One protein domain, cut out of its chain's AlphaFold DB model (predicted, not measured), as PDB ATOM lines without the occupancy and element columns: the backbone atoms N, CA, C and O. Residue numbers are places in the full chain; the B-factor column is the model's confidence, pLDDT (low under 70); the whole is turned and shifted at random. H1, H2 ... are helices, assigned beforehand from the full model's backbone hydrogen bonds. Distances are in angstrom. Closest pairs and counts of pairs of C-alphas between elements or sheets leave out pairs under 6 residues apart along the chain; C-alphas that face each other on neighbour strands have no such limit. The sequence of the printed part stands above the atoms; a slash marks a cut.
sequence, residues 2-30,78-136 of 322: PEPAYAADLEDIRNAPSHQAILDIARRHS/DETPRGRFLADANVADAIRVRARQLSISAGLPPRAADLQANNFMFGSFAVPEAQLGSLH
ATOM      1  N   PRO A   2     -12.183   6.009   7.817       51.16
ATOM      2  CA  PRO A   2     -13.121   5.457   6.845       51.16
ATOM      3  C   PRO A   2     -14.539   5.560   7.412       51.16
ATOM      4  O   PRO A   2     -14.743   5.388   8.616       51.16
ATOM      5  N   GLU A   3     -15.492   5.908   6.555       61.28
ATOM      6  CA  GLU A   3     -16.907   5.927   6.908       61.28
ATOM      7  C   GLU A   3     -17.326   4.516   7.360       61.28
ATOM      8  O   GLU A   3     -16.874   3.533   6.757       61.28
ATOM      9  N   PRO A   4     -18.113   4.368   8.445       71.44
ATOM     10  CA  PRO A   4     -18.570   3.050   8.861       71.44
ATOM     11  C   PRO A   4     -19.358   2.400   7.722       71.44
ATOM     12  O   PRO A   4     -20.147   3.062   7.044       71.44
ATOM     13  N   ALA A   5     -19.149   1.098   7.510       85.25
ATOM     14  CA  ALA A   5     -19.929   0.340   6.541       85.25
ATOM     15  C   ALA A   5     -21.434   0.573   6.782       85.25
ATOM     16  O   ALA A   5     -21.885   0.605   7.929       85.25
ATOM     17  N   TYR A   6     -22.193   0.759   5.699       94.81
ATOM     18  CA  TYR A   6     -23.646   0.969   5.728       94.81
ATOM     19  C   TYR A   6     -24.124   2.237   6.466       94.81
ATOM     20  O   TYR A   6     -25.257   2.264   6.939       94.81
ATOM     21  N   ALA A   7     -23.309   3.297   6.569       93.94
ATOM     22  CA  ALA A   7     -23.662   4.525   7.297       93.94
ATOM     23  C   ALA A   7     -25.058   5.089   6.954       93.94
ATOM     24  O   ALA A   7     -25.852   5.334   7.863       93.94
ATOM     25  N   ALA A   8     -25.377   5.219   5.662       95.38
ATOM     26  CA  ALA A   8     -26.684   5.692   5.203       95.38
ATOM     27  C   ALA A   8     -27.832   4.741   5.599       95.38
ATOM     28  O   ALA A   8     -28.852   5.181   6.123       95.38
ATOM     29  N   ASP A   9     -27.654   3.426   5.430       97.75
ATOM     30  CA  ASP A   9     -28.674   2.446   5.826       97.75
ATOM     31  C   ASP A   9     -28.878   2.414   7.350       97.75
ATOM     32  O   ASP A   9     -29.996   2.215   7.820       97.75
ATOM     33  N   LEU A  10     -27.823   2.628   8.145       97.88
ATOM     34  CA  LEU A  10     -27.922   2.723   9.603       97.88
ATOM     35  C   LEU A  10     -28.761   3.927  10.035       97.88
ATOM     36  O   LEU A  10     -29.535   3.826  10.989       97.88
ATOM     37  N   GLU A  11     -28.603   5.066   9.363       97.50
ATOM     38  CA  GLU A  11     -29.441   6.241   9.590       97.50
ATOM     39  C   GLU A  11     -30.900   5.961   9.210       97.50
ATOM     40  O   GLU A  11     -31.800   6.171  10.030       97.50
ATOM     41  N   ASP A  12     -31.129   5.380   8.032       98.50
ATOM     42  CA  ASP A  12     -32.462   4.989   7.579       98.50
ATOM     43  C   ASP A  12     -33.131   3.993   8.541       98.50
ATOM     44  O   ASP A  12     -34.310   4.144   8.865       98.50
ATOM     45  N   ILE A  13     -32.391   3.007   9.069       98.50
ATOM     46  CA  ILE A  13     -32.912   2.047  10.054       98.50
ATOM     47  C   ILE A  13     -33.332   2.770  11.330       98.50
ATOM     48  O   ILE A  13     -34.431   2.536  11.828       98.50
ATOM     49  N   ARG A  14     -32.493   3.658  11.874       98.19
ATOM     50  CA  ARG A  14     -32.804   4.392  13.117       98.19
ATOM     51  C   ARG A  14     -34.048   5.265  12.973       98.19
ATOM     52  O   ARG A  14     -34.793   5.426  13.940       98.19
ATOM     53  N   ASN A  15     -34.293   5.775  11.769       98.25
ATOM     54  CA  ASN A  15     -35.418   6.651  11.463       98.25
ATOM     55  C   ASN A  15     -36.638   5.912  10.882       98.25
ATOM     56  O   ASN A  15     -37.693   6.520  10.702       98.25
ATOM     57  N   ALA A  16     -36.543   4.600  10.639       98.56
ATOM     58  CA  ALA A  16     -37.587   3.827   9.974       98.56
ATOM     59  C   ALA A  16     -38.945   3.940  10.702       98.56
ATOM     60  O   ALA A  16     -39.013   3.691  11.912       98.56
ATOM     61  N   PRO A  17     -40.048   4.284  10.011       98.19
ATOM     62  CA  PRO A  17     -41.349   4.515  10.648       98.19
ATOM     63  C   PRO A  17     -42.109   3.226  10.981       98.19
ATOM     64  O   PRO A  17     -43.119   3.263  11.679       98.19
ATOM     65  N   SER A  18     -41.671   2.078  10.462       98.12
ATOM     66  CA  SER A  18     -42.358   0.802  10.642       98.12
ATOM     67  C   SER A  18     -41.396  -0.378  10.525       98.12
ATOM     68  O   SER A  18     -40.308  -0.266   9.963       98.12
ATOM     69  N   HIS A  19     -41.829  -1.541  11.019       97.62
ATOM     70  CA  HIS A  19     -41.106  -2.801  10.836       97.62
ATOM     71  C   HIS A  19     -40.917  -3.132   9.351       97.62
ATOM     72  O   HIS A  19     -39.864  -3.624   8.959       97.62
ATOM     73  N   GLN A  20     -41.915  -2.822   8.516       97.25
ATOM     74  CA  GLN A  20     -41.821  -3.038   7.077       97.25
ATOM     75  C   GLN A  20     -40.730  -2.161   6.456       97.25
ATOM     76  O   GLN A  20     -39.923  -2.678   5.699       97.25
ATOM     77  N   ALA A  21     -40.623  -0.888   6.847       98.38
ATOM     78  CA  ALA A  21     -39.564  -0.011   6.348       98.38
ATOM     79  C   ALA A  21     -38.155  -0.535   6.685       98.38
ATOM     80  O   ALA A  21     -37.258  -0.453   5.851       98.38
ATOM     81  N   ILE A  22     -37.962  -1.143   7.863       98.56
ATOM     82  CA  ILE A  22     -36.687  -1.796   8.213       98.56
ATOM     83  C   ILE A  22     -36.395  -2.976   7.271       98.56
ATOM     84  O   ILE A  22     -35.274  -3.115   6.783       98.56
ATOM     85  N   LEU A  23     -37.399  -3.815   6.989       98.00
ATOM     86  CA  LEU A  23     -37.252  -4.920   6.035       98.00
ATOM     87  C   LEU A  23     -36.952  -4.403   4.623       98.00
ATOM     88  O   LEU A  23     -36.142  -4.992   3.919       98.00
ATOM     89  N   ASP A  24     -37.564  -3.296   4.212       98.25
ATOM     90  CA  ASP A  24     -37.343  -2.680   2.901       98.25
ATOM     91  C   ASP A  24     -35.898  -2.193   2.746       98.25
ATOM     92  O   ASP A  24     -35.297  -2.404   1.693       98.25
ATOM     93  N   ILE A  25     -35.313  -1.625   3.806       98.62
ATOM     94  CA  ILE A  25     -33.892  -1.249   3.839       98.62
ATOM     95  C   ILE A  25     -33.010  -2.494   3.701       98.62
ATOM     96  O   ILE A  25     -32.135  -2.528   2.839       98.62
ATOM     97  N   ALA A  26     -33.280  -3.560   4.463       98.12
ATOM     98  CA  ALA A  26     -32.541  -4.816   4.321       98.12
ATOM     99  C   ALA A  26     -32.660  -5.412   2.902       98.12
ATOM    100  O   ALA A  26     -31.700  -5.985   2.387       98.12
ATOM    101  N   ARG A  27     -33.811  -5.239   2.234       98.12
ATOM    102  CA  ARG A  27     -34.052  -5.714   0.862       98.12
ATOM    103  C   ARG A  27     -33.306  -4.937  -0.221       98.12
ATOM    104  O   ARG A  27     -33.189  -5.465  -1.325       98.12
ATOM    105  N   ARG A  28     -32.750  -3.755   0.077       97.94
ATOM    106  CA  ARG A  28     -31.821  -3.053  -0.835       97.94
ATOM    107  C   ARG A  28     -30.578  -3.891  -1.133       97.94
ATOM    108  O   ARG A  28     -29.984  -3.758  -2.199       97.94
ATOM    109  N   HIS A  29     -30.221  -4.780  -0.210       98.19
ATOM    110  CA  HIS A  29     -29.148  -5.749  -0.369       98.19
ATOM    111  C   HIS A  29     -29.715  -7.058  -0.921       98.19
ATOM    112  O   HIS A  29     -30.727  -7.568  -0.430       98.19
ATOM    113  N   SER A  30     -29.078  -7.623  -1.948       97.94
ATOM    114  CA  SER A  30     -29.494  -8.913  -2.508       97.94
ATOM    115  C   SER A  30     -29.145 -10.061  -1.560       97.94
ATOM    116  O   SER A  30     -28.060 -10.079  -0.984       97.94
ATOM    117  N   ASP A  78     -24.298 -16.255   4.137       97.31
ATOM    118  CA  ASP A  78     -23.404 -15.317   4.827       97.31
ATOM    119  C   ASP A  78     -22.590 -14.442   3.871       97.31
ATOM    120  O   ASP A  78     -22.217 -13.324   4.222       97.31
ATOM    121  N   GLU A  79     -22.308 -14.932   2.665       95.94
ATOM    122  CA  GLU A  79     -21.517 -14.200   1.681       95.94
ATOM    123  C   GLU A  79     -22.356 -13.293   0.785       95.94
ATOM    124  O   GLU A  79     -21.811 -12.387   0.152       95.94
ATOM    125  N   THR A  80     -23.678 -13.474   0.777       97.62
ATOM    126  CA  THR A  80     -24.587 -12.594   0.040       97.62
ATOM    127  C   THR A  80     -24.538 -11.174   0.620       97.62
ATOM    128  O   THR A  80     -24.332 -11.010   1.829       97.62
ATOM    129  N   PRO A  81     -24.767 -10.121  -0.189       98.06
ATOM    130  CA  PRO A  81     -24.823  -8.750   0.317       98.06
ATOM    131  C   PRO A  81     -25.767  -8.592   1.515       98.06
ATOM    132  O   PRO A  81     -25.399  -7.978   2.515       98.06
ATOM    133  N   ARG A  82     -26.957  -9.208   1.466       98.44
ATOM    134  CA  ARG A  82     -27.924  -9.157   2.571       98.44
ATOM    135  C   ARG A  82     -27.464  -9.961   3.782       98.44
ATOM    136  O   ARG A  82     -27.673  -9.507   4.901       98.44
ATOM    137  N   GLY A  83     -26.831 -11.116   3.586       97.81
ATOM    138  CA  GLY A  83     -26.244 -11.894   4.678       97.81
ATOM    139  C   GLY A  83     -25.177 -11.101   5.428       97.81
ATOM    140  O   GLY A  83     -25.254 -10.979   6.649       97.81
ATOM    141  N   ARG A  84     -24.252 -10.462   4.701       97.56
ATOM    142  CA  ARG A  84     -23.219  -9.586   5.281       97.56
ATOM    143  C   ARG A  84     -23.814  -8.372   5.984       97.56
ATOM    144  O   ARG A  84     -23.378  -8.034   7.079       97.56
ATOM    145  N   PHE A  85     -24.822  -7.741   5.383       98.25
ATOM    146  CA  PHE A  85     -25.545  -6.623   5.984       98.25
ATOM    147  C   PHE A  85     -26.209  -7.020   7.309       98.25
ATOM    148  O   PHE A  85     -26.013  -6.361   8.322       98.25
ATOM    149  N   LEU A  86     -26.954  -8.131   7.336       98.06
ATOM    150  CA  LEU A  86     -27.656  -8.599   8.537       98.06
ATOM    151  C   LEU A  86     -26.722  -9.194   9.605       98.06
ATOM    152  O   LEU A  86     -27.114  -9.268  10.771       98.06
ATOM    153  N   ALA A  87     -25.525  -9.641   9.220       96.19
ATOM    154  CA  ALA A  87     -24.494 -10.130  10.133       96.19
ATOM    155  C   ALA A  87     -23.619  -9.007  10.716       96.19
ATOM    156  O   ALA A  87     -22.951  -9.232  11.728       96.19
ATOM    157  N   ASP A  88     -23.620  -7.809  10.117       97.12
ATOM    158  CA  ASP A  88     -22.908  -6.658  10.668       97.12
ATOM    159  C   ASP A  88     -23.475  -6.289  12.044       97.12
ATOM    160  O   ASP A  88     -24.682  -6.105  12.225       97.12
ATOM    161  N   ALA A  89     -22.592  -6.184  13.039       95.75
ATOM    162  CA  ALA A  89     -22.997  -5.987  14.425       95.75
ATOM    163  C   ALA A  89     -23.728  -4.652  14.646       95.75
ATOM    164  O   ALA A  89     -24.669  -4.605  15.438       95.75
ATOM    165  N   ASN A  90     -23.337  -3.586  13.937       96.31
ATOM    166  CA  ASN A  90     -23.976  -2.278  14.069       96.31
ATOM    167  C   ASN A  90     -25.359  -2.282  13.418       96.31
ATOM    168  O   ASN A  90     -26.305  -1.731  13.983       96.31
ATOM    169  N   VAL A  91     -25.489  -2.926  12.255       97.81
ATOM    170  CA  VAL A  91     -26.773  -3.083  11.557       97.81
ATOM    171  C   VAL A  91     -27.728  -3.943  12.379       97.81
ATOM    172  O   VAL A  91     -28.850  -3.520  12.659       97.81
ATOM    173  N   ALA A  92     -27.287  -5.122  12.824       96.94
ATOM    174  CA  ALA A  92     -28.097  -6.028  13.633       96.94
ATOM    175  C   ALA A  92     -28.568  -5.369  14.939       96.94
ATOM    176  O   ALA A  92     -29.710  -5.567  15.369       96.94
ATOM    177  N   ASP A  93     -27.714  -4.570  15.579       97.25
ATOM    178  CA  ASP A  93     -28.097  -3.824  16.771       97.25
ATOM    179  C   ASP A  93     -29.102  -2.709  16.465       97.25
ATOM    180  O   ASP A  93     -30.163  -2.659  17.090       97.25
ATOM    181  N   ALA A  94     -28.840  -1.889  15.442       98.25
ATOM    182  CA  ALA A  94     -29.742  -0.818  15.023       98.25
ATOM    183  C   ALA A  94     -31.142  -1.348  14.668       98.25
ATOM    184  O   ALA A  94     -32.147  -0.776  15.099       98.25
ATOM    185  N   ILE A  95     -31.215  -2.476  13.952       98.44
ATOM    186  CA  ILE A  95     -32.474  -3.150  13.614       98.44
ATOM    187  C   ILE A  95     -33.227  -3.557  14.882       98.44
ATOM    188  O   ILE A  95     -34.407  -3.230  15.023       98.44
ATOM    189  N   ARG A  96     -32.567  -4.246  15.822       98.00
ATOM    190  CA  ARG A  96     -33.214  -4.715  17.060       98.00
ATOM    191  C   ARG A  96     -33.680  -3.550  17.928       98.00
ATOM    192  O   ARG A  96     -34.820  -3.560  18.393       98.00
ATOM    193  N   VAL A  97     -32.840  -2.529  18.108       98.50
ATOM    194  CA  VAL A  97     -33.184  -1.324  18.874       98.50
ATOM    195  C   VAL A  97     -34.398  -0.634  18.263       98.50
ATOM    196  O   VAL A  97     -35.351  -0.322  18.984       98.50
ATOM    197  N   ARG A  98     -34.419  -0.440  16.939       98.56
ATOM    198  CA  ARG A  98     -35.547   0.228  16.290       98.56
ATOM    199  C   ARG A  98     -36.823  -0.610  16.325       98.56
ATOM    200  O   ARG A  98     -37.874  -0.082  16.681       98.56
ATOM    201  N   ALA A  99     -36.751  -1.901  16.007       98.25
ATOM    202  CA  ALA A  99     -37.905  -2.802  16.059       98.25
ATOM    203  C   ALA A  99     -38.536  -2.835  17.463       98.25
ATOM    204  O   ALA A  99     -39.759  -2.779  17.620       98.25
ATOM    205  N   ARG A 100     -37.700  -2.823  18.507       98.38
ATOM    206  CA  ARG A 100     -38.152  -2.703  19.896       98.38
ATOM    207  C   ARG A 100     -38.884  -1.385  20.148       98.38
ATOM    208  O   ARG A 100     -39.967  -1.399  20.726       98.38
ATOM    209  N   GLN A 101     -38.317  -0.251  19.729       98.56
ATOM    210  CA  GLN A 101     -38.951   1.066  19.891       98.56
ATOM    211  C   GLN A 101     -40.318   1.128  19.202       98.56
ATOM    212  O   GLN A 101     -41.291   1.572  19.811       98.56
ATOM    213  N   LEU A 102     -40.409   0.626  17.967       98.19
ATOM    214  CA  LEU A 102     -41.666   0.552  17.219       98.19
ATOM    215  C   LEU A 102     -42.694  -0.327  17.942       98.19
ATOM    216  O   LEU A 102     -43.855   0.056  18.072       98.19
ATOM    217  N   SER A 103     -42.265  -1.466  18.482       97.12
ATOM    218  CA  SER A 103     -43.123  -2.354  19.271       97.12
ATOM    219  C   SER A 103     -43.661  -1.676  20.539       97.12
ATOM    220  O   SER A 103     -44.855  -1.759  20.818       97.12
ATOM    221  N   ILE A 104     -42.819  -0.940  21.273       98.12
ATOM    222  CA  ILE A 104     -43.247  -0.167  22.452       98.12
ATOM    223  C   ILE A 104     -44.245   0.923  22.056       98.12
ATOM    224  O   ILE A 104     -45.266   1.085  22.719       98.12
ATOM    225  N   SER A 105     -43.991   1.635  20.955       97.00
ATOM    226  CA  SER A 105     -44.915   2.663  20.458       97.00
ATOM    227  C   SER A 105     -46.280   2.096  20.051       97.00
ATOM    228  O   SER A 105     -47.286   2.790  20.148       97.00
ATOM    229  N   ALA A 106     -46.328   0.814  19.673       94.69
ATOM    230  CA  ALA A 106     -47.554   0.074  19.387       94.69
ATOM    231  C   ALA A 106     -48.230  -0.516  20.645       94.69
ATOM    232  O   ALA A 106     -49.204  -1.254  20.526       94.69
ATOM    233  N   GLY A 107     -47.727  -0.210  21.848       96.69
ATOM    234  CA  GLY A 107     -48.329  -0.601  23.124       96.69
ATOM    235  C   GLY A 107     -47.785  -1.892  23.744       96.69
ATOM    236  O   GLY A 107     -48.304  -2.331  24.770       96.69
ATOM    237  N   LEU A 108     -46.742  -2.513  23.175       96.44
ATOM    238  CA  LEU A 108     -46.126  -3.695  23.787       96.44
ATOM    239  C   LEU A 108     -45.304  -3.311  25.030       96.44
ATOM    240  O   LEU A 108     -44.518  -2.361  24.984       96.44
ATOM    241  N   PRO A 109     -45.399  -4.079  26.132       96.12
ATOM    242  CA  PRO A 109     -44.546  -3.859  27.291       96.12
ATOM    243  C   PRO A 109     -43.075  -4.167  26.953       96.12
ATOM    244  O   PRO A 109     -42.812  -5.037  26.116       96.12
ATOM    245  N   PRO A 110     -42.097  -3.543  27.643       94.75
ATOM    246  CA  PRO A 110     -40.674  -3.626  27.296       94.75
ATOM    247  C   PRO A 110     -40.146  -5.045  27.043       94.75
ATOM    248  O   PRO A 110     -39.538  -5.296  26.010       94.75
ATOM    249  N   ARG A 111     -40.451  -5.996  27.933       94.12
ATOM    250  CA  ARG A 111     -39.996  -7.391  27.804       94.12
ATOM    251  C   ARG A 111     -40.589  -8.105  26.584       94.12
ATOM    252  O   ARG A 111     -39.909  -8.915  25.960       94.12
ATOM    253  N   ALA A 112     -41.849  -7.827  26.249       93.12
ATOM    254  CA  ALA A 112     -42.478  -8.387  25.055       93.12
ATOM    255  C   ALA A 112     -41.918  -7.735  23.785       93.12
ATOM    256  O   ALA A 112     -41.712  -8.425  22.793       93.12
ATOM    257  N   ALA A 113     -41.605  -6.436  23.832       95.38
ATOM    258  CA  ALA A 113     -40.944  -5.731  22.740       95.38
ATOM    259  C   ALA A 113     -39.518  -6.249  22.480       95.38
ATOM    260  O   ALA A 113     -39.127  -6.363  21.322       95.38
ATOM    261  N   ASP A 114     -38.765  -6.618  23.523       94.50
ATOM    262  CA  ASP A 114     -37.448  -7.261  23.384       94.50
ATOM    263  C   ASP A 114     -37.552  -8.605  22.653       94.50
ATOM    264  O   ASP A 114     -36.827  -8.866  21.688       94.50
ATOM    265  N   LEU A 115     -38.502  -9.449  23.072       94.06
ATOM    266  CA  LEU A 115     -38.772 -10.720  22.406       94.06
ATOM    267  C   LEU A 115     -39.219 -10.507  20.954       94.06
ATOM    268  O   LEU A 115     -38.727 -11.188  20.055       94.06
ATOM    269  N   GLN A 116     -40.112  -9.545  20.713       94.62
ATOM    270  CA  GLN A 116     -40.605  -9.228  19.376       94.62
ATOM    271  C   GLN A 116     -39.490  -8.707  18.465       94.62
ATOM    272  O   GLN A 116     -39.430  -9.109  17.309       94.62
ATOM    273  N   ALA A 117     -38.571  -7.878  18.968       97.06
ATOM    274  CA  ALA A 117     -37.412  -7.410  18.210       97.06
ATOM    275  C   ALA A 117     -36.459  -8.559  17.847       97.06
ATOM    276  O   ALA A 117     -35.954  -8.622  16.725       97.06
ATOM    277  N   ASN A 118     -36.247  -9.505  18.767       95.69
ATOM    278  CA  ASN A 118     -35.453 -10.699  18.492       95.69
ATOM    279  C   ASN A 118     -36.120 -11.603  17.440       95.69
ATOM    280  O   ASN A 118     -35.466 -12.039  16.494       95.69
ATOM    281  N   ASN A 119     -37.430 -11.831  17.562       96.44
ATOM    282  CA  ASN A 119     -38.214 -12.589  16.586       96.44
ATOM    283  C   ASN A 119     -38.249 -11.879  15.227       96.44
ATOM    284  O   ASN A 119     -38.129 -12.522  14.193       96.44
ATOM    285  N   PHE A 120     -38.350 -10.553  15.204       97.94
ATOM    286  CA  PHE A 120     -38.271  -9.766  13.976       97.94
ATOM    287  C   PHE A 120     -36.930  -9.958  13.257       97.94
ATOM    288  O   PHE A 120     -36.907 -10.063  12.033       97.94
ATOM    289  N   MET A 121     -35.822 -10.070  13.997       97.25
ATOM    290  CA  MET A 121     -34.504 -10.315  13.409       97.25
ATOM    291  C   MET A 121     -34.340 -11.764  12.922       97.25
ATOM    292  O   MET A 121     -34.014 -11.991  11.759       97.25
ATOM    293  N   PHE A 122     -34.577 -12.748  13.795       95.12
ATOM    294  CA  PHE A 122     -34.179 -14.147  13.564       95.12
ATOM    295  C   PHE A 122     -35.337 -15.102  13.256       95.12
ATOM    296  O   PHE A 122     -35.119 -16.217  12.785       95.12
ATOM    297  N   GLY A 123     -36.570 -14.664  13.484       96.19
ATOM    298  CA  GLY A 123     -37.772 -15.478  13.368       96.19
ATOM    299  C   GLY A 123     -37.994 -16.385  14.575       96.19
ATOM    300  O   GLY A 123     -37.069 -16.759  15.295       96.19
ATOM    301  N   SER A 124     -39.249 -16.773  14.776       93.75
ATOM    302  CA  SER A 124     -39.639 -17.787  15.749       93.75
ATOM    303  C   SER A 124     -40.707 -18.696  15.165       93.75
ATOM    304  O   SER A 124     -41.659 -18.228  14.544       93.75
ATOM    305  N   PHE A 125     -40.565 -20.003  15.392       90.19
ATOM    306  CA  PHE A 125     -41.579 -20.987  15.005       90.19
ATOM    307  C   PHE A 125     -42.871 -20.834  15.824       90.19
ATOM    308  O   PHE A 125     -43.931 -21.262  15.384       90.19
ATOM    309  N   ALA A 126     -42.780 -20.236  17.017       91.19
ATOM    310  CA  ALA A 126     -43.926 -20.025  17.896       91.19
ATOM    311  C   ALA A 126     -44.802 -18.840  17.454       91.19
ATOM    312  O   ALA A 126     -45.864 -18.618  18.030       91.19
ATOM    313  N   VAL A 127     -44.352 -18.061  16.465       90.31
ATOM    314  CA  VAL A 127     -45.110 -16.951  15.886       90.31
ATOM    315  C   VAL A 127     -45.783 -17.446  14.598       90.31
ATOM    316  O   VAL A 127     -45.074 -17.961  13.729       90.31
ATOM    317  N   PRO A 128     -47.113 -17.285  14.442       91.69
ATOM    318  CA  PRO A 128     -47.834 -17.715  13.243       91.69
ATOM    319  C   PRO A 128     -47.219 -17.159  11.958       91.69
ATOM    320  O   PRO A 128     -46.810 -15.998  11.924       91.69
ATOM    321  N   GLU A 129     -47.190 -17.952  10.883       88.38
ATOM    322  CA  GLU A 129     -46.460 -17.620   9.646       88.38
ATOM    323  C   GLU A 129     -46.826 -16.244   9.076       88.38
ATOM    324  O   GLU A 129     -45.944 -15.477   8.680       88.38
ATOM    325  N   ALA A 130     -48.113 -15.889   9.118       87.31
ATOM    326  CA  ALA A 130     -48.629 -14.621   8.618       87.31
ATOM    327  C   ALA A 130     -48.218 -13.395   9.455       87.31
ATOM    328  O   ALA A 130     -48.435 -12.270   9.010       87.31
ATOM    329  N   GLN A 131     -47.625 -13.554  10.640       89.19
ATOM    330  CA  GLN A 131     -47.283 -12.449  11.543       89.19
ATOM    331  C   GLN A 131     -45.809 -12.033  11.442       89.19
ATOM    332  O   GLN A 131     -44.933 -12.829  11.112       89.19
ATOM    333  N   LEU A 132     -45.523 -10.760  11.734       89.31
ATOM    334  CA  LEU A 132     -44.149 -10.251  11.807       89.31
ATOM    335  C   LEU A 132     -43.364 -10.970  12.909       89.31
ATOM    336  O   LEU A 132     -43.850 -11.125  14.027       89.31
ATOM    337  N   GLY A 133     -42.130 -11.364  12.594       90.19
ATOM    338  CA  GLY A 133     -41.281 -12.141  13.497       90.19
ATOM    339  C   GLY A 133     -41.523 -13.654  13.462       90.19
ATOM    340  O   GLY A 133     -40.871 -14.390  14.203       90.19
ATOM    341  N   SER A 134     -42.403 -14.140  12.581       95.69
ATOM    342  CA  SER A 134     -42.402 -15.549  12.183       95.69
ATOM    343  C   SER A 134     -41.101 -15.907  11.465       95.69
ATOM    344  O   SER A 134     -40.364 -15.028  11.012       95.69
ATOM    345  N   LEU A 135     -40.814 -17.202  11.324       95.25
ATOM    346  CA  LEU A 135     -39.657 -17.654  10.541       95.25
ATOM    347  C   LEU A 135     -39.684 -17.136   9.095       95.25
ATOM    348  O   LEU A 135     -38.626 -16.850   8.558       95.25
ATOM    349  N   HIS A 136     -40.859 -16.955   8.487       94.88
ATOM    350  CA  HIS A 136     -40.985 -16.464   7.108       94.88
ATOM    351  C   HIS A 136     -40.952 -14.934   6.999       94.88
ATOM    352  O   HIS A 136     -40.596 -14.390   5.956       94.88
TER     353      HIS A 136
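Overview. This is residues 2 to 30 and 78 to 136 of the 322 residues of an uncharacterized protein of Endobacter medicaginis (UniProt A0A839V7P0). H4, the longest helix, lies along the model with H1 beside it and H2 folded back from H1 as a hairpin, the centres of these three making a triangle. H5 folds back across H4 at a steep angle, short H3 lies near the first residues of H4, and residues 123 to 136 follow H5 with no named element. The printed part has 88 residues with five named helices, in the order H1 to H5, and no named strand; its class is all helix. It is compact, with a radius of gyration of the C-alphas of 12.9 A, and elongated, spanning 39 by 24 by 18 A.

Along the chain. H4, residues 89 to 105, is 24.3 A long, from C-alpha 89 at (-22.997, -5.987, 14.425) to C-alpha 105 at (-44.915, 2.663, 20.458). H5, residues 110 to 122, is 18.5 A long and ends with C-alpha 122 at (-34.179, -14.147, 13.564). H1, residues 7 to 15, measures 12.7 A, and H2, residues 19 to 27, 12.6 A. H3, residues 81 to 87, measures 9.9 A.

Arrangement. H4 and H5 touch, closest at the C-alphas of Arg 100 and Ala 113, 5.0 A, opposite ways at a steep tilt of 46 degrees. H4 touches H1, closest at the C-alphas of Arg 14 and Arg 98, 5.9 A, the same way at 14 degrees, a shallow tilt. H1 and H2 form a helical hairpin; their closest C-alphas, of Ile 13 and Ile 22, are 5.7 A apart. H2 touches H3, closest at the C-alphas of Ala 26 and Arg 82, 6.6 A. H3 and H5 are apart. In H1, H2, H3, H4 and H5, every O i to N i+4 pair is within hydrogen-bond range.

Size, cuts and confidence. The C-alphas farthest apart, of Pro 2 and Pro 128, are 42.2 A apart. Residues 31 to 77 are not printed, and C-alphas 30 and 78 across this cut are 11.5 A apart. Of the links printed whole, none is long. Residues 2 to 3 have pLDDT under 70.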